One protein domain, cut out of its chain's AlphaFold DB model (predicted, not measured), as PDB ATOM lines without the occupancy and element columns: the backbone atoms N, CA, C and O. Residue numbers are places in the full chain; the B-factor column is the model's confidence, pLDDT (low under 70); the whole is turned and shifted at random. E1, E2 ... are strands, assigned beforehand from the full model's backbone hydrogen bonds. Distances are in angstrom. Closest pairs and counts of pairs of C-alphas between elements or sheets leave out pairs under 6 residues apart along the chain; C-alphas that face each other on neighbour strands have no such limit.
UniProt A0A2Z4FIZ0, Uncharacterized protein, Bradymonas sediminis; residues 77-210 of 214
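AT A GLANCE: This is residues 77 to 210 of the 214 residues of an uncharacterized protein of Bradymonas sediminis (UniProt A0A2Z4FIZ0). One sheet folds over on itself into a nearly closed, flattened barrel: E1, E2, E3 and E5 make one wall, and the bent strands E6, E7 and E9 make the other, crossing over until E9 comes back near E1. Short E4 and E8 add to the edges of E6 and E7. The printed part has 134 residues, 80 of them in nine named strands, E1 to E9 in chain order, antiparallel in each neighbour pair of one branched sheet; there is no named helix, and the class is all strand. The whole is compact, radius of gyration of the C-alphas 13.9 A, spanning 42 by 30 by 27 A.

IN THESE COORDINATES: Find C-alpha 77 at (-12.671, 7.798, -25.546), where E1, residues 77 to 81, begins. Next come E2, 87 to 92, E3, 99 to 106, 22.4 A long, E4, 115 to 117, and E5, 128 to 136, 22.0 A. E6, 150 to 165, and E7, 170 to 186, each measure 32.7 A. After E8, 189 to 192, E9 runs 30.7 A from 198 to C-alpha 209 at (-19.691, 2.896, -23.300).

HOW THE PARTS SIT: E1, E2 and E3 form a meander, each strand the antiparallel neighbour of the one before; E5 to E8 form another. Look for N 78 and O 90, 2.8 A, between E1 and E2, and N 103 and O 131, 2.8 A, between E3 and E5. E6 bends by 89 degrees at residue 156, E7 by 101 at 181, E9 by 73 at 202. E6 has E4 and E5 on one side, with N 132 and O 152 at 2.8 A, and E7 on the other. E7 has E8 and E9 on its other side, with N 173 and O 206 at 2.9 A. The closest C-alphas of E1 and E9, Ile 79 and Phe 209, are 5.7 A apart.

THE WHOLE: The C-alphas of Thr 167 and Asn 195 are farthest apart, 44.8 A. The printed part has no cut. The link from E5 to E6 is long, and its residues 141 to 146 have pLDDT under 70.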
ATOM      1  N   ASN A  77     -11.991   7.539 -26.809       95.38
ATOM      2  CA  ASN A  77     -12.671   7.798 -25.546       95.38
ATOM      3  C   ASN A  77     -12.834   6.486 -24.777       95.38
ATOM      4  O   ASN A  77     -13.209   5.469 -25.363       95.38
ATOM      5  N   ASN A  78     -12.622   6.538 -23.469       94.94
ATOM      6  CA  ASN A  78     -12.901   5.455 -22.539       94.94
ATOM      7  C   ASN A  78     -13.841   5.964 -21.445       94.94
ATOM      8  O   ASN A  78     -13.619   7.046 -20.906       94.94
ATOM      9  N   ILE A  79     -14.878   5.191 -21.131       96.31
ATOM     10  CA  ILE A  79     -15.847   5.509 -20.082       96.31
ATOM     11  C   ILE A  79     -15.765   4.413 -19.026       96.31
ATOM     12  O   ILE A  79     -15.689   3.229 -19.345       96.31
ATOM     13  N   PHE A  80     -15.805   4.810 -17.766       94.38
ATOM     14  CA  PHE A  80     -15.822   3.910 -16.631       94.38
ATOM     15  C   PHE A  80     -16.868   4.375 -15.623       94.38
ATOM     16  O   PHE A  80     -16.874   5.537 -15.213       94.38
ATOM     17  N   PHE A  81     -17.739   3.455 -15.213       93.81
ATOM     18  CA  PHE A  81     -18.679   3.659 -14.117       93.81
ATOM     19  C   PHE A  81     -18.191   2.869 -12.913       93.81
ATOM     20  O   PHE A  81     -17.985   1.657 -12.982       93.81
ATOM     21  N   SER A  82     -17.979   3.568 -11.806       91.81
ATOM     22  CA  SER A  82     -17.586   2.933 -10.559       91.81
ATOM     23  C   SER A  82     -18.794   2.339  -9.834       91.81
ATOM     24  O   SER A  82     -19.922   2.818  -9.952       91.81
ATOM     25  N   SER A  83     -18.547   1.340  -8.989       87.44
ATOM     26  CA  SER A  83     -19.578   0.740  -8.129       87.44
ATOM     27  C   SER A  83     -20.119   1.685  -7.048       87.44
ATOM     28  O   SER A  83     -21.125   1.377  -6.413       87.44
ATOM     29  N   PHE A  84     -19.461   2.823  -6.826       87.31
ATOM     30  CA  PHE A  84     -19.857   3.859  -5.874       87.31
ATOM     31  C   PHE A  84     -20.501   5.081  -6.552       87.31
ATOM     32  O   PHE A  84     -20.684   6.103  -5.900       87.31
ATOM     33  N   GLY A  85     -20.862   4.976  -7.837       88.62
ATOM     34  CA  GLY A  85     -21.624   5.998  -8.566       88.62
ATOM     35  C   GLY A  85     -20.783   7.086  -9.237       88.62
ATOM     36  O   GLY A  85     -21.328   7.895  -9.979       88.62
ATOM     37  N   ALA A  86     -19.462   7.097  -9.047       93.44
ATOM     38  CA  ALA A  86     -18.594   8.004  -9.792       93.44
ATOM     39  C   ALA A  86     -18.468   7.591 -11.264       93.44
ATOM     40  O   ALA A  86     -18.366   6.395 -11.570       93.44
ATOM     41  N   ILE A  87     -18.398   8.585 -12.148       95.81
ATOM     42  CA  ILE A  87     -18.183   8.409 -13.589       95.81
ATOM     43  C   ILE A  87     -16.818   8.993 -13.948       95.81
ATOM     44  O   ILE A  87     -16.515  10.136 -13.611       95.81
ATOM     45  N   LEU A  88     -16.012   8.216 -14.665       95.50
ATOM     46  CA  LEU A  88     -14.750   8.651 -15.247       95.50
ATOM     47  C   LEU A  88     -14.849   8.548 -16.768       95.50
ATOM     48  O   LEU A  88     -15.104   7.474 -17.310       95.50
ATOM     49  N   ALA A  89     -14.629   9.660 -17.457       96.25
ATOM     50  CA  ALA A  89     -14.570   9.711 -18.907       96.25
ATOM     51  C   ALA A  89     -13.219  10.290 -19.341       96.25
ATOM     52  O   ALA A  89     -12.876  11.423 -19.005       96.25
ATOM     53  N   THR A  90     -12.458   9.509 -20.103       96.25
ATOM     54  CA  THR A  90     -11.133   9.889 -20.595       96.25
ATOM     55  C   THR A  90     -11.174  10.006 -22.107       96.25
ATOM     56  O   THR A  90     -11.556   9.060 -22.789       96.25
ATOM     57  N   ALA A  91     -10.749  11.147 -22.633       96.75
ATOM     58  CA  ALA A  91     -10.610  11.413 -24.053       96.75
ATOM     59  C   ALA A  91      -9.125  11.615 -24.380       96.75
ATOM     60  O   ALA A  91      -8.454  12.402 -23.719       96.75
ATOM     61  N   THR A  92      -8.585  10.919 -25.379       96.75
ATOM     62  CA  THR A  92      -7.141  10.927 -25.667       96.75
ATOM     63  C   THR A  92      -6.838  11.339 -27.099       96.75
ATOM     64  O   THR A  92      -7.612  11.062 -28.020       96.75
ATOM     65  N   THR A  93      -5.692  11.991 -27.317       96.50
ATOM     66  CA  THR A  93      -5.276  12.438 -28.661       96.50
ATOM     67  C   THR A  93      -4.918  11.271 -29.583       96.50
ATOM     68  O   THR A  93      -5.157  11.342 -30.790       96.50
ATOM     69  N   THR A  94      -4.422  10.162 -29.027       95.56
ATOM     70  CA  THR A  94      -4.124   8.898 -29.723       95.56
ATOM     71  C   THR A  94      -4.419   7.692 -28.829       95.56
ATOM     72  O   THR A  94      -4.553   7.825 -27.616       95.56
ATOM     73  N   GLU A  95      -4.515   6.491 -29.410       93.56
ATOM     74  CA  GLU A  95      -4.651   5.248 -28.633       93.56
ATOM     75  C   GLU A  95      -3.321   4.854 -27.965       93.56
ATOM     76  O   GLU A  95      -3.284   4.556 -26.774       93.56
ATOM     77  N   ALA A  96      -2.214   4.905 -28.715       95.00
ATOM     78  CA  ALA A  96      -0.881   4.562 -28.221       95.00
ATOM     79  C   ALA A  96      -0.223   5.716 -27.452       95.00
ATOM     80  O   ALA A  96      -0.458   6.883 -27.767       95.00
ATOM     81  N   PHE A  97       0.652   5.362 -26.509       95.00
ATOM     82  CA  PHE A  97       1.539   6.287 -25.806       95.00
ATOM     83  C   PHE A  97       2.782   6.658 -26.649       95.00
ATOM     84  O   PHE A  97       3.239   5.839 -27.457       95.00
ATOM     85  N   PRO A  98       3.380   7.844 -26.435       95.81
ATOM     86  CA  PRO A  98       2.881   8.902 -25.563       95.81
ATOM     87  C   PRO A  98       1.649   9.616 -26.140       95.81
ATOM     88  O   PRO A  98       1.493   9.677 -27.360       95.81
ATOM     89  N   ARG A  99       0.779  10.141 -25.270       95.62
ATOM     90  CA  ARG A  99      -0.471  10.822 -25.656       95.62
ATOM     91  C   ARG A  99      -0.867  11.908 -24.662       95.62
ATOM     92  O   ARG A  99      -0.391  11.912 -23.534       95.62
ATOM     93  N   ASP A 100      -1.780  12.779 -25.070       95.69
ATOM     94  CA  ASP A 100      -2.444  13.710 -24.155       95.69
ATOM     95  C   ASP A 100      -3.811  13.143 -23.771       95.69
ATOM     96  O   ASP A 100      -4.476  12.489 -24.585       95.69
ATOM     97  N   GLU A 101      -4.236  13.401 -22.539       95.75
ATOM     98  CA  GLU A 101      -5.467  12.876 -21.955       95.75
ATOM     99  C   GLU A 101      -6.284  14.016 -21.346       95.75
ATOM    100  O   GLU A 101      -5.813  14.728 -20.464       95.75
ATOM    101  N   MET A 102      -7.529  14.174 -21.785       96.88
ATOM    102  CA  MET A 102      -8.540  14.956 -21.085       96.88
ATOM    103  C   MET A 102      -9.356  14.009 -20.213       96.88
ATOM    104  O   MET A 102      -9.906  13.028 -20.713       96.88
ATOM    105  N   ARG A 103      -9.450  14.304 -18.919       96.06
ATOM    106  CA  ARG A 103     -10.165  13.483 -17.938       96.06
ATOM    107  C   ARG A 103     -11.290  14.280 -17.308       96.06
ATOM    108  O   ARG A 103     -11.041  15.335 -16.727       96.06
ATOM    109  N   LEU A 104     -12.498  13.747 -17.420       97.69
ATOM    110  CA  LEU A 104     -13.691  14.201 -16.724       97.69
ATOM    111  C   LEU A 104     -14.021  13.198 -15.616       97.69
ATOM    112  O   LEU A 104     -14.227  12.019 -15.897       97.69
ATOM    113  N   GLU A 105     -14.081  13.670 -14.376       96.75
ATOM    114  CA  GLU A 105     -14.362  12.859 -13.187       96.75
ATOM    115  C   GLU A 105     -15.557  13.467 -12.451       96.75
ATOM    116  O   GLU A 105     -15.581  14.662 -12.152       96.75
ATOM    117  N   LEU A 106     -16.577  12.648 -12.216       97.38
ATOM    118  CA  LEU A 106     -17.875  13.064 -11.704       97.38
ATOM    119  C   LEU A 106     -18.148  12.341 -10.381       97.38
ATOM    120  O   LEU A 106     -18.280  11.118 -10.381       97.38
ATOM    121  N   TYR A 107     -18.243  13.087  -9.275       95.38
ATOM    122  CA  TYR A 107     -18.394  12.538  -7.913       95.38
ATOM    123  C   TYR A 107     -19.736  12.830  -7.220       95.38
ATOM    124  O   TYR A 107     -19.965  12.345  -6.114       95.38
ATOM    125  N   GLY A 108     -20.604  13.630  -7.836       93.94
ATOM    126  CA  GLY A 108     -21.959  13.937  -7.366       93.94
ATOM    127  C   GLY A 108     -23.071  13.128  -8.048       93.94
ATOM    128  O   GLY A 108     -22.819  12.157  -8.761       93.94
ATOM    129  N   ASP A 109     -24.313  13.573  -7.845       95.06
ATOM    130  CA  ASP A 109     -25.503  13.015  -8.493       95.06
ATOM    131  C   ASP A 109     -25.738  13.694  -9.853       95.06
ATOM    132  O   ASP A 109     -26.052  14.887  -9.929       95.06
ATOM    133  N   TYR A 110     -25.612  12.924 -10.934       96.81
ATOM    134  CA  TYR A 110     -25.744  13.411 -12.307       96.81
ATOM    135  C   TYR A 110     -26.929  12.768 -13.028       96.81
ATOM    136  O   TYR A 110     -27.271  11.611 -12.802       96.81
ATOM    137  N   GLU A 111     -27.553  13.516 -13.934       97.75
ATOM    138  CA  GLU A 111     -28.708  13.085 -14.714       97.75
ATOM    139  C   GLU A 111     -28.596  13.539 -16.174       97.75
ATOM    140  O   GLU A 111     -28.043  14.595 -16.501       97.75
ATOM    141  N   ALA A 112     -29.152  12.733 -17.078       98.12
ATOM    142  CA  ALA A 112     -29.268  13.102 -18.481       98.12
ATOM    143  C   ALA A 112     -30.172  14.338 -18.649       98.12
ATOM    144  O   ALA A 112     -31.253  14.433 -18.073       98.12
ATOM    145  N   GLY A 113     -29.733  15.280 -19.480       98.00
ATOM    146  CA  GLY A 113     -30.318  16.610 -19.653       98.00
ATOM    147  C   GLY A 113     -29.786  17.666 -18.677       98.00
ATOM    148  O   GLY A 113     -30.099  18.844 -18.856       98.00
ATOM    149  N   GLY A 114     -28.996  17.273 -17.673       98.31
ATOM    150  CA  GLY A 114     -28.416  18.183 -16.690       98.31
ATOM    151  C   GLY A 114     -27.283  19.045 -17.254       98.31
ATOM    152  O   GLY A 114     -26.561  18.636 -18.168       98.31
ATOM    153  N   VAL A 115     -27.128  20.242 -16.677       98.56
ATOM    154  CA  VAL A 115     -26.027  21.179 -16.952       98.56
ATOM    155  C   VAL A 115     -25.291  21.467 -15.647       98.56
ATOM    156  O   VAL A 115     -25.883  21.992 -14.703       98.56
ATOM    157  N   TYR A 116     -24.001  21.159 -15.617       98.50
ATOM    158  CA  TYR A 116     -23.143  21.180 -14.435       98.50
ATOM    159  C   TYR A 116     -21.996  22.166 -14.639       98.50
ATOM    160  O   TYR A 116     -21.464  22.295 -15.744       98.50
ATOM    161  N   GLN A 117     -21.654  22.910 -13.590       98.31
ATOM    162  CA  GLN A 117     -20.546  23.860 -13.643       98.31
ATOM    163  C   GLN A 117     -19.219  23.135 -13.439       98.31
ATOM    164  O   GLN A 117     -19.138  22.174 -12.683       98.31
ATOM    165  N   ILE A 118     -18.186  23.624 -14.118       98.25
ATOM    166  CA  ILE A 118     -16.795  23.242 -13.887       98.25
ATOM    167  C   ILE A 118     -16.130  24.472 -13.279       98.25
ATOM    168  O   ILE A 118     -15.649  25.334 -14.006       98.25
ATOM    169  N   ASP A 119     -16.203  24.616 -11.961       97.06
ATOM    170  CA  ASP A 119     -15.846  25.851 -11.252       97.06
ATOM    171  C   ASP A 119     -14.965  25.628 -10.013       97.06
ATOM    172  O   ASP A 119     -14.679  26.577  -9.278       97.06
ATOM    173  N   ASP A 120     -14.475  24.402  -9.814       95.88
ATOM    174  CA  ASP A 120     -13.522  24.069  -8.761       95.88
ATOM    175  C   ASP A 120     -12.236  23.479  -9.346       95.88
ATOM    176  O   ASP A 120     -12.190  22.362  -9.859       95.88
ATOM    177  N   LEU A 121     -11.171  24.268  -9.237       94.88
ATOM    178  CA  LEU A 121      -9.832  23.912  -9.685       94.88
ATOM    179  C   LEU A 121      -9.184  22.833  -8.800       94.88
ATOM    180  O   LEU A 121      -8.275  22.124  -9.244       94.88
ATOM    181  N   ASN A 122      -9.597  22.749  -7.534       94.44
ATOM    182  CA  ASN A 122      -8.980  21.881  -6.550       94.44
ATOM    183  C   ASN A 122      -9.535  20.465  -6.657       94.44
ATOM    184  O   ASN A 122     -10.691  20.198  -6.332       94.44
ATOM    185  N   TYR A 123      -8.657  19.540  -7.031       93.06
ATOM    186  CA  TYR A 123      -9.014  18.144  -7.236       93.06
ATOM    187  C   TYR A 123      -9.681  17.498  -6.006       93.06
ATOM    188  O   TYR A 123     -10.577  16.672  -6.134       93.06
ATOM    189  N   ASN A 124      -9.285  17.902  -4.795       92.62
ATOM    190  CA  ASN A 124      -9.847  17.363  -3.557       92.62
ATOM    191  C   ASN A 124     -11.314  17.757  -3.306       92.62
ATOM    192  O   ASN A 124     -11.966  17.134  -2.469       92.62
ATOM    193  N   THR A 125     -11.804  18.839  -3.912       94.69
ATOM    194  CA  THR A 125     -13.126  19.404  -3.596       94.69
ATOM    195  C   THR A 125     -14.065  19.498  -4.789       94.69
ATOM    196  O   THR A 125     -15.261  19.690  -4.578       94.69
ATOM    197  N   CYS A 126     -13.567  19.302  -6.011       96.06
ATOM    198  CA  CYS A 126     -14.404  19.332  -7.198       96.06
ATOM    199  C   CYS A 126     -15.391  18.157  -7.232       96.06
ATOM    200  O   CYS A 126     -15.038  17.001  -7.009       96.06
ATOM    201  N   GLU A 127     -16.651  18.454  -7.553       97.06
ATOM    202  CA  GLU A 127     -17.659  17.431  -7.862       97.06
ATOM    203  C   GLU A 127     -17.656  17.089  -9.357       97.06
ATOM    204  O   GLU A 127     -17.850  15.927  -9.723       97.06
ATOM    205  N   THR A 128     -17.439  18.099 -10.210       98.19
ATOM    206  CA  THR A 128     -17.245  17.995 -11.665       98.19
ATOM    207  C   THR A 128     -15.800  18.377 -11.990       98.19
ATOM    208  O   THR A 128     -15.490  19.529 -12.299       98.19
ATOM    209  N   CYS A 129     -14.892  17.417 -11.886       97.75
ATOM    210  CA  CYS A 129     -13.470  17.642 -12.100       97.75
ATOM    211  C   CYS A 129     -13.129  17.477 -13.581       97.75
ATOM    212  O   CYS A 129     -13.401  16.431 -14.168       97.75
ATOM    213  N   LEU A 130     -12.487  18.477 -14.183       97.88
ATOM    214  CA  LEU A 130     -11.990  18.387 -15.554       97.88
ATOM    215  C   LEU A 130     -10.504  18.742 -15.591       97.88
ATOM    216  O   LEU A 130     -10.089  19.777 -15.072       97.88
ATOM    217  N   SER A 131      -9.699  17.887 -16.216       96.62
ATOM    218  CA  SER A 131      -8.261  18.111 -16.358       96.62
ATOM    219  C   SER A 131      -7.731  17.688 -17.724       96.62
ATOM    220  O   SER A 131      -8.354  16.887 -18.421       96.62
ATOM    221  N   ILE A 132      -6.581  18.244 -18.101       95.75
ATOM    222  CA  ILE A 132      -5.761  17.815 -19.234       95.75
ATOM    223  C   ILE A 132      -4.393  17.413 -18.688       95.75
ATOM    224  O   ILE A 132      -3.783  18.157 -17.922       95.75
ATOM    225  N   GLN A 133      -3.907  16.249 -19.091       94.81
ATOM    226  CA  GLN A 133      -2.563  15.762 -18.808       94.81
ATOM    227  C   GLN A 133      -1.839  15.560 -20.136       94.81
ATOM    228  O   GLN A 133      -2.415  15.013 -21.077       94.81
ATOM    229  N   THR A 134      -0.600  16.033 -20.244       95.00
ATOM    230  CA  THR A 134       0.134  16.028 -21.520       95.00
ATOM    231  C   THR A 134       1.250  15.003 -21.542       95.00
ATOM    232  O   THR A 134       1.911  14.799 -20.524       95.00
ATOM    233  N   ASN A 135       1.553  14.469 -22.725       95.31
ATOM    234  CA  ASN A 135       2.677  13.558 -22.959       95.31
ATOM    235  C   ASN A 135       2.735  12.403 -21.938       95.31
ATOM    236  O   ASN A 135       3.803  12.017 -21.470       95.31
ATOM    237  N   CYS A 136       1.575  11.859 -21.576       94.50
ATOM    238  CA  CYS A 136       1.466  10.675 -20.739       94.50
ATOM    239  C   CYS A 136       2.173   9.513 -21.427       94.50
ATOM    240  O   CYS A 136       1.951   9.293 -22.617       94.50
ATOM    241  N   THR A 137       3.036   8.786 -20.716       95.12
ATOM    242  CA  THR A 137       3.837   7.687 -21.287       95.12
ATOM    243  C   THR A 137       3.307   6.297 -20.946       95.12
ATOM    244  O   THR A 137       3.718   5.311 -21.557       95.12
ATOM    245  N   GLU A 138       2.346   6.229 -20.030       90.69
ATOM    246  CA  GLU A 138       1.638   5.019 -19.635       90.69
ATOM    247  C   GLU A 138       0.215   5.349 -19.182       90.69
ATOM    248  O   GLU A 138      -0.149   6.514 -19.010       90.69
ATOM    249  N   GLU A 139      -0.598   4.310 -19.008       83.25
ATOM    250  CA  GLU A 139      -1.986   4.471 -18.601       83.25
ATOM    251  C   GLU A 139      -2.079   4.867 -17.130       83.25
ATOM    252  O   GLU A 139      -1.585   4.178 -16.236       83.25
ATOM    253  N   SER A 140      -2.744   5.990 -16.881       70.69
ATOM    254  CA  SER A 140      -2.980   6.511 -15.543       70.69
ATOM    255  C   SER A 140      -4.109   5.732 -14.859       70.69
ATOM    256  O   SER A 140      -5.270   6.126 -14.942       70.69
ATOM    257  N   ALA A 141      -3.789   4.641 -14.159       62.59
ATOM    258  CA  ALA A 141      -4.763   3.943 -13.307       62.59
ATOM    259  C   ALA A 141      -5.115   4.728 -12.025       62.59
ATOM    260  O   ALA A 141      -6.105   4.421 -11.366       62.59
ATOM    261  N   ASP A 142      -4.311   5.736 -11.673       61.47
ATOM    262  CA  ASP A 142      -4.436   6.515 -10.441       61.47
ATOM    263  C   ASP A 142      -4.565   8.026 -10.734       61.47
ATOM    264  O   ASP A 142      -4.161   8.558 -11.775       61.47
ATOM    265  N   ILE A 143      -5.161   8.714  -9.774       55.56
ATOM    266  CA  ILE A 143      -5.296  10.160  -9.602       55.56
ATOM    267  C   ILE A 143      -3.950  10.861  -9.485       55.56
ATOM    268  O   ILE A 143      -3.823  12.009  -9.922       55.56
ATOM    269  N   SER A 144      -2.940  10.162  -8.958       56.28
ATOM    270  CA  SER A 144      -1.561  10.654  -8.904       56.28
ATOM    271  C   SER A 144      -0.928  10.852 -10.285       56.28
ATOM    272  O   SER A 144       0.192  11.346 -10.356       56.28
ATOM    273  N   GLY A 145      -1.645  10.500 -11.359       51.81
ATOM    274  CA  GLY A 145      -1.174  10.580 -12.730       51.81
ATOM    275  C   GLY A 145      -0.282   9.390 -13.042       51.81
ATOM    276  O   GLY A 145       0.610   9.030 -12.272       51.81
ATOM    277  N   GLY A 146      -0.503   8.774 -14.196       61.94
ATOM    278  CA  GLY A 146       0.586   8.099 -14.881       61.94
ATOM    279  C   GLY A 146       1.721   9.094 -15.133       61.94
ATOM    280  O   GLY A 146       1.642  10.285 -14.820       61.94
ATOM    281  N   THR A 147       2.815   8.616 -15.699       85.69
ATOM    282  CA  THR A 147       3.946   9.473 -16.070       85.69
ATOM    283  C   THR A 147       3.568  10.436 -17.206       85.69
ATOM    284  O   THR A 147       3.811  10.147 -18.374       85.69
ATOM    285  N   CYS A 148       2.948  11.568 -16.864       92.69
ATOM    286  CA  CYS A 148       2.625  12.693 -17.744       92.69
ATOM    287  C   CYS A 148       3.512  13.901 -17.402       92.69
ATOM    288  O   CYS A 148       3.906  14.081 -16.249       92.69
ATOM    289  N   ASP A 149       3.816  14.737 -18.393       93.69
ATOM    290  CA  ASP A 149       4.759  15.853 -18.235       93.69
ATOM    291  C   ASP A 149       4.151  17.058 -17.514       93.69
ATOM    292  O   ASP A 149       4.817  17.689 -16.697       93.69
ATOM    293  N   THR A 150       2.907  17.411 -17.847       93.31
ATOM    294  CA  THR A 150       2.212  18.568 -17.267       93.31
ATOM    295  C   THR A 150       0.744  18.252 -17.027       93.31
ATOM    296  O   THR A 150       0.163  17.397 -17.706       93.31
ATOM    297  N   ARG A 151       0.150  18.954 -16.060       94.25
ATOM    298  CA  ARG A 151      -1.267  18.863 -15.719       94.25
ATOM    299  C   ARG A 151      -1.894  20.248 -15.733       94.25
ATOM    300  O   ARG A 151      -1.340  21.203 -15.199       94.25
ATOM    301  N   TYR A 152      -3.090  20.320 -16.296       95.44
ATOM    302  CA  TYR A 152      -3.943  21.493 -16.276       95.44
ATOM    303  C   TYR A 152      -5.282  21.105 -15.668       95.44
ATOM    304  O   TYR A 152      -5.906  20.153 -16.137       95.44
ATOM    305  N   ASN A 153      -5.749  21.837 -14.664       96.75
ATOM    306  CA  ASN A 153      -7.101  21.660 -14.134       96.75
ATOM    307  C   ASN A 153      -7.985  22.807 -14.626       96.75
ATOM    308  O   ASN A 153      -7.538  23.953 -14.729       96.75
ATOM    309  N   ALA A 154      -9.237  22.492 -14.944       97.06
ATOM    310  CA  ALA A 154     -10.222  23.492 -15.308       97.06
ATOM    311  C   ALA A 154     -10.736  24.209 -14.056       97.06
ATOM    312  O   ALA A 154     -11.057  23.567 -13.062       97.06
ATOM    313  N   GLY A 155     -10.839  25.535 -14.116       96.44
ATOM    314  CA  GLY A 155     -11.515  26.337 -13.086       96.44
ATOM    315  C   GLY A 155     -12.697  27.142 -13.624       96.44
ATOM    316  O   GLY A 155     -13.279  27.946 -12.899       96.44
ATOM    317  N   ALA A 156     -13.028  26.963 -14.903       97.19
ATOM    318  CA  ALA A 156     -14.244  27.473 -15.519       97.19
ATOM    319  C   ALA A 156     -14.677  26.539 -16.656       97.19
ATOM    320  O   ALA A 156     -13.831  25.926 -17.311       97.19
ATOM    321  N   GLY A 157     -15.981  26.478 -16.918       97.31
ATOM    322  CA  GLY A 157     -16.580  25.724 -18.015       97.31
ATOM    323  C   GLY A 157     -17.942  25.161 -17.632       97.31
ATOM    324  O   GLY A 157     -18.413  25.328 -16.505       97.31
ATOM    325  N   THR A 158     -18.580  24.478 -18.575       98.50
ATOM    326  CA  THR A 158     -19.854  23.791 -18.338       98.50
ATOM    327  C   THR A 158     -19.852  22.408 -18.958       98.50
ATOM    328  O   THR A 158     -19.381  22.242 -20.080       98.50
ATOM    329  N   LEU A 159     -20.443  21.441 -18.263       98.69
ATOM    330  CA  LEU A 159     -20.747  20.107 -18.768       98.69
ATOM    331  C   LEU A 159     -22.260  19.967 -18.956       98.69
ATOM    332  O   LEU A 159     -23.015  20.109 -18.001       98.69
ATOM    333  N   THR A 160     -22.704  19.609 -20.156       98.69
ATOM    334  CA  THR A 160     -24.071  19.147 -20.414       98.69
ATOM    335  C   THR A 160     -24.055  17.643 -20.649       98.69
ATOM    336  O   THR A 160     -23.440  17.179 -21.608       98.69
ATOM    337  N   ILE A 161     -24.744  16.872 -19.812       98.62
ATOM    338  CA  ILE A 161     -24.857  15.418 -19.991       98.62
ATOM    339  C   ILE A 161     -26.071  15.155 -20.870       98.62
ATOM    340  O   ILE A 161     -27.198  15.370 -20.444       98.62
ATOM    341  N   THR A 162     -25.882  14.706 -22.107       98.50
ATOM    342  CA  THR A 162     -27.009  14.408 -23.006       98.50
ATOM    343  C   THR A 162     -27.515  12.980 -22.843       98.50
ATOM    344  O   THR A 162     -28.712  12.745 -22.996       98.50
ATOM    345  N   THR A 163     -26.619  12.050 -22.504       98.44
ATOM    346  CA  THR A 163     -26.945  10.641 -22.256       98.44
ATOM    347  C   THR A 163     -26.182  10.145 -21.036       98.44
ATOM    348  O   THR A 163     -24.968  10.335 -20.949       98.44
ATOM    349  N   LEU A 164     -26.898   9.488 -20.127       97.69
ATOM    350  CA  LEU A 164     -26.354   8.716 -19.015       97.69
ATOM    351  C   LEU A 164     -27.260   7.498 -18.820       97.69
ATOM    352  O   LEU A 164     -28.376   7.631 -18.318       97.69
ATOM    353  N   ASP A 165     -26.809   6.338 -19.288       97.06
ATOM    354  CA  ASP A 165     -27.525   5.070 -19.172       97.06
ATOM    355  C   ASP A 165     -26.623   4.024 -18.514       97.06
ATOM    356  O   ASP A 165     -25.816   3.355 -19.157       97.06
ATOM    357  N   GLU A 166     -26.794   3.855 -17.206       93.81
ATOM    358  CA  GLU A 166     -26.061   2.869 -16.405       93.81
ATOM    359  C   GLU A 166     -26.369   1.417 -16.794       93.81
ATOM    360  O   GLU A 166     -25.572   0.527 -16.512       93.81
ATOM    361  N   THR A 167     -27.498   1.156 -17.464       94.19
ATOM    362  CA  THR A 167     -27.866  -0.206 -17.886       94.19
ATOM    363  C   THR A 167     -27.066  -0.644 -19.105       94.19
ATOM    364  O   THR A 167     -26.683  -1.806 -19.211       94.19
ATOM    365  N   THR A 168     -26.841   0.268 -20.051       96.31
ATOM    366  CA  THR A 168     -26.052  -0.008 -21.262       96.31
ATOM    367  C   THR A 168     -24.590   0.413 -21.126       96.31
ATOM    368  O   THR A 168     -23.770   0.032 -21.961       96.31
ATOM    369  N   GLY A 169     -24.264   1.190 -20.092       95.94
ATOM    370  CA  GLY A 169     -22.972   1.844 -19.920       95.94
ATOM    371  C   GLY A 169     -22.813   3.110 -20.768       95.94
ATOM    372  O   GLY A 169     -21.719   3.669 -20.797       95.94
ATOM    373  N   GLU A 170     -23.837   3.562 -21.499       97.94
ATOM    374  CA  GLU A 170     -23.710   4.696 -22.420       97.94
ATOM    375  C   GLU A 170     -23.554   6.029 -21.672       97.94
ATOM    376  O   GLU A 170     -24.362   6.389 -20.812       97.94
ATOM    377  N   PHE A 171     -22.541   6.804 -22.061       98.38
ATOM    378  CA  PHE A 171     -22.323   8.170 -21.596       98.38
ATOM    379  C   PHE A 171     -22.059   9.100 -22.777       98.38
ATOM    380  O   PHE A 171     -21.244   8.788 -23.650       98.38
ATOM    381  N   VAL A 172     -22.706  10.268 -22.778       98.44
ATOM    382  CA  VAL A 172     -22.420  11.366 -23.709       98.44
ATOM    383  C   VAL A 172     -22.483  12.694 -22.959       98.44
ATOM    384  O   VAL A 172     -23.544  13.088 -22.468       98.44
ATOM    385  N   GLY A 173     -21.351  13.395 -22.911       98.31
ATOM    386  CA  GLY A 173     -21.208  14.715 -22.303       98.31
ATOM    387  C   GLY A 173     -20.626  15.737 -23.279       98.31
ATOM    388  O   GLY A 173     -19.660  15.451 -23.986       98.31
ATOM    389  N   LEU A 174     -21.205  16.936 -23.309       98.38
ATOM    390  CA  LEU A 174     -20.698  18.103 -24.026       98.38
ATOM    391  C   LEU A 174     -20.071  19.074 -23.023       98.38
ATOM    392  O   LEU A 174     -20.766  19.606 -22.161       98.38
ATOM    393  N   ILE A 175     -18.772  19.311 -23.153       98.25
ATOM    394  CA  ILE A 175     -18.036  20.318 -22.392       98.25
ATOM    395  C   ILE A 175     -17.954  21.581 -23.245       98.25
ATOM    396  O   ILE A 175     -17.620  21.488 -24.426       98.25
ATOM    397  N   GLU A 176     -18.217  22.747 -22.657       97.25
ATOM    398  CA  GLU A 176     -18.149  24.049 -23.330       97.25
ATOM    399  C   GLU A 176     -17.413  25.094 -22.485       97.25
ATOM    400  O   GLU A 176     -17.512  25.106 -21.256       97.25
ATOM    401  N   ASN A 177     -16.722  26.008 -23.172       95.62
ATOM    402  CA  ASN A 177     -16.015  27.163 -22.613       95.62
ATOM    403  C   ASN A 177     -15.072  26.800 -21.452       95.62
ATOM    404  O   ASN A 177     -14.960  27.555 -20.483       95.62
ATOM    405  N   ALA A 178     -14.423  25.637 -21.531       96.50
ATOM    406  CA  ALA A 178     -13.551  25.166 -20.471       96.50
ATOM    407  C   ALA A 178     -12.228  25.939 -20.487       96.50
ATOM    408  O   ALA A 178     -11.576  26.061 -21.525       96.50
ATOM    409  N   GLN A 179     -11.829  26.456 -19.330       95.56
ATOM    410  CA  GLN A 179     -10.578  27.185 -19.147       95.56
ATOM    411  C   GLN A 179      -9.754  26.491 -18.081       95.56
ATOM    412  O   GLN A 179     -10.243  26.227 -16.983       95.56
ATOM    413  N   PHE A 180      -8.491  26.259 -18.399       95.62
ATOM    414  CA  PHE A 180      -7.569  25.512 -17.574       95.62
ATOM    415  C   PHE A 180      -6.333  26.338 -17.265       95.62
ATOM    416  O   PHE A 180      -5.882  27.139 -18.089       95.62
ATOM    417  N   ILE A 181      -5.753  26.083 -16.100       94.56
ATOM    418  CA  ILE A 181      -4.425  26.573 -15.745       94.56
ATOM    419  C   ILE A 181      -3.535  25.402 -15.359       94.56
ATOM    420  O   ILE A 181      -4.020  24.390 -14.854       94.56
ATOM    421  N   GLU A 182      -2.244  25.548 -15.629       94.31
ATOM    422  CA  GLU A 182      -1.216  24.601 -15.212       94.31
ATOM    423  C   GLU A 182      -1.151  24.505 -13.682       94.31
ATOM    424  O   GLU A 182      -1.150  25.518 -12.969       94.31
ATOM    425  N   VAL A 183      -1.111  23.275 -13.179       94.56
ATOM    426  CA  VAL A 183      -1.115  22.975 -11.749       94.56
ATOM    427  C   VAL A 183      -0.151  21.844 -11.416       94.56
ATOM    428  O   VAL A 183       0.021  20.905 -12.191       94.56
ATOM    429  N   ASP A 184       0.406  21.912 -10.212       93.38
ATOM    430  CA  ASP A 184       1.048  20.790  -9.540       93.38
ATOM    431  C   ASP A 184       0.039  20.072  -8.634       93.38
ATOM    432  O   ASP A 184      -0.944  20.655  -8.159       93.38
ATOM    433  N   GLN A 185       0.296  18.792  -8.371       89.94
ATOM    434  CA  GLN A 185      -0.576  17.943  -7.567       89.94
ATOM    435  C   GLN A 185       0.207  17.327  -6.396       89.94
ATOM    436  O   GLN A 185       1.132  16.541  -6.593       89.94
ATOM    437  N   GLU A 186      -0.185  17.651  -5.162       87.62
ATOM    438  CA  GLU A 186       0.330  17.035  -3.934       87.62
ATOM    439  C   GLU A 186      -0.759  16.156  -3.299       87.62
ATOM    440  O   GLU A 186      -1.585  16.602  -2.497       87.62
ATOM    441  N   GLY A 187      -0.790  14.879  -3.688       86.69
ATOM    442  CA  GLY A 187      -1.885  13.976  -3.325       86.69
ATOM    443  C   GLY A 187      -3.189  14.437  -3.973       86.69
ATOM    444  O   GLY A 187      -3.267  14.545  -5.191       86.69
ATOM    445  N   LEU A 188      -4.210  14.750  -3.174       88.31
ATOM    446  CA  LEU A 188      -5.470  15.312  -3.682       88.31
ATOM    447  C   LEU A 188      -5.443  16.844  -3.780       88.31
ATOM    448  O   LEU A 188      -6.344  17.434  -4.371       88.31
ATOM    449  N   HIS A 189      -4.408  17.502  -3.257       90.12
ATOM    450  CA  HIS A 189      -4.328  18.957  -3.252       90.12
ATOM    451  C   HIS A 189      -3.727  19.503  -4.540       90.12
ATOM    452  O   HIS A 189      -2.628  19.124  -4.942       90.12
ATOM    453  N   THR A 190      -4.438  20.447  -5.141       93.44
ATOM    454  CA  THR A 190      -3.975  21.179  -6.319       93.44
ATOM    455  C   THR A 190      -3.245  22.456  -5.907       93.44
ATOM    456  O   THR A 190      -3.727  23.212  -5.061       93.44
ATOM    457  N   ILE A 191      -2.094  22.710  -6.529       93.31
ATOM    458  CA  ILE A 191      -1.254  23.890  -6.317       93.31
ATOM    459  C   ILE A 191      -1.079  24.594  -7.662       93.31
ATOM    460  O   ILE A 191      -0.743  23.961  -8.657       93.31
ATOM    461  N   ASN A 192      -1.287  25.909  -7.711       93.06
ATOM    462  CA  ASN A 192      -1.034  26.667  -8.936       93.06
ATOM    463  C   ASN A 192       0.463  26.699  -9.246       93.06
ATOM    464  O   ASN A 192       1.263  27.025  -8.367       93.06
ATOM    465  N   VAL A 193       0.823  26.475 -10.508       92.12
ATOM    466  CA  VAL A 193       2.179  26.766 -10.982       92.12
ATOM    467  C   VAL A 193       2.351  28.284 -11.115       92.12
ATOM    468  O   VAL A 193       1.478  29.002 -11.613       92.12
ATOM    469  N   ASP A 194       3.484  28.815 -10.657       87.75
ATOM    470  CA  ASP A 194       3.791  30.242 -10.788       87.75
ATOM    471  C   ASP A 194       3.911  30.641 -12.266       87.75
ATOM    472  O   ASP A 194       4.744  30.115 -13.000       87.75
ATOM    473  N   ASN A 195       3.140  31.648 -12.689       85.38
ATOM    474  CA  ASN A 195       2.996  32.026 -14.104       85.38
ATOM    475  C   ASN A 195       2.503  30.863 -14.986       85.38
ATOM    476  O   ASN A 195       2.926  30.762 -16.139       85.38
ATOM    477  N   ALA A 196       1.625  30.019 -14.432       83.81
ATOM    478  CA  ALA A 196       0.983  28.898 -15.109       83.81
ATOM    479  C   ALA A 196       0.575  29.230 -16.548       83.81
ATOM    480  O   ALA A 196      -0.068  30.257 -16.810       83.81
ATOM    481  N   ALA A 197       0.904  28.327 -17.471       88.56
ATOM    482  CA  ALA A 197       0.326  28.368 -18.802       88.56
ATOM    483  C   ALA A 197      -1.196  28.148 -18.728       88.56
ATOM    484  O   ALA A 197      -1.712  27.446 -17.855       88.56
ATOM    485  N   GLY A 198      -1.922  28.778 -19.652       89.50
ATOM    486  CA  GLY A 198      -3.363  28.614 -19.802       89.50
ATOM    487  C   GLY A 198      -3.706  27.724 -20.990       89.50
ATOM    488  O   GLY A 198      -3.041  27.799 -22.022       89.50
ATOM    489  N   TRP A 199      -4.774  26.938 -20.869       91.44
ATOM    490  CA  TRP A 199      -5.375  26.189 -21.977       91.44
ATOM    491  C   TRP A 199      -6.863  26.515 -22.032       91.44
ATOM    492  O   TRP A 199      -7.514  26.573 -20.991       91.44
ATOM    493  N   CYS A 200      -7.424  26.724 -23.221       93.88
ATOM    494  CA  CYS A 200      -8.860  26.944 -23.384       93.88
ATOM    495  C   CYS A 200      -9.450  25.965 -24.404       93.88
ATOM    496  O   CYS A 200      -8.811  25.625 -25.400       93.88
ATOM    497  N   VAL A 201     -10.655  25.470 -24.132       94.81
ATOM    498  CA  VAL A 201     -11.390  24.538 -24.990       94.81
ATOM    499  C   VAL A 201     -12.799  25.083 -25.183       94.81
ATOM    500  O   VAL A 201     -13.611  25.061 -24.259       94.81
ATOM    501  N   ASP A 202     -13.089  25.545 -26.398       93.94
ATOM    502  CA  ASP A 202     -14.402  26.099 -26.746       93.94
ATOM    503  C   ASP A 202     -15.511  25.067 -26.571       93.94
ATOM    504  O   ASP A 202     -16.518  25.329 -25.918       93.94
ATOM    505  N   SER A 203     -15.317  23.881 -27.150       95.44
ATOM    506  CA  SER A 203     -16.241  22.765 -26.990       95.44
ATOM    507  C   SER A 203     -15.579  21.428 -27.292       95.44
ATOM    508  O   SER A 203     -14.760  21.338 -28.210       95.44
ATOM    509  N   ILE A 204     -15.986  20.380 -26.582       96.75
ATOM    510  CA  ILE A 204     -15.645  18.992 -26.894       96.75
ATOM    511  C   ILE A 204     -16.762  18.058 -26.430       96.75
ATOM    512  O   ILE A 204     -17.344  18.240 -25.364       96.75
ATOM    513  N   THR A 205     -17.065  17.039 -27.233       97.75
ATOM    514  CA  THR A 205     -17.955  15.947 -26.827       97.75
ATOM    515  C   THR A 205     -17.128  14.735 -26.424       97.75
ATOM    516  O   THR A 205     -16.303  14.266 -27.208       97.75
ATOM    517  N   ILE A 206     -17.386  14.208 -25.230       97.62
ATOM    518  CA  ILE A 206     -16.856  12.925 -24.773       97.62
ATOM    519  C   ILE A 206     -18.011  11.929 -24.777       97.62
ATOM    520  O   ILE A 206     -19.056  12.167 -24.171       97.62
ATOM    521  N   SER A 207     -17.837  10.824 -25.493       97.88
ATOM    522  CA  SER A 207     -18.872   9.804 -25.652       97.88
ATOM    523  C   SER A 207     -18.278   8.408 -25.693       97.88
ATOM    524  O   SER A 207     -17.240   8.212 -26.332       97.88
ATOM    525  N   GLY A 208     -18.969   7.435 -25.106       96.88
ATOM    526  CA  GLY A 208     -18.581   6.030 -25.169       96.88
ATOM    527  C   GLY A 208     -19.483   5.129 -24.331       96.88
ATOM    528  O   GLY A 208     -20.566   5.534 -23.913       96.88
ATOM    529  N   PHE A 209     -19.005   3.908 -24.098       97.25
ATOM    530  CA  PHE A 209     -19.691   2.896 -23.300       97.25
ATOM    531  C   PHE A 209     -18.760   2.397 -22.202       97.25
ATOM    532  O   PHE A 209     -17.639   1.978 -22.495       97.25
ATOM    533  N   ALA A 210     -19.228   2.425 -20.958       94.38
ATOM    534  CA  ALA A 210     -18.584   1.733 -19.860       94.38
ATOM    535  C   ALA A 210     -18.775   0.217 -20.011       94.38
ATOM    536  O   ALA A 210     -19.858  -0.225 -20.405       94.38
TER     537      ALA A 210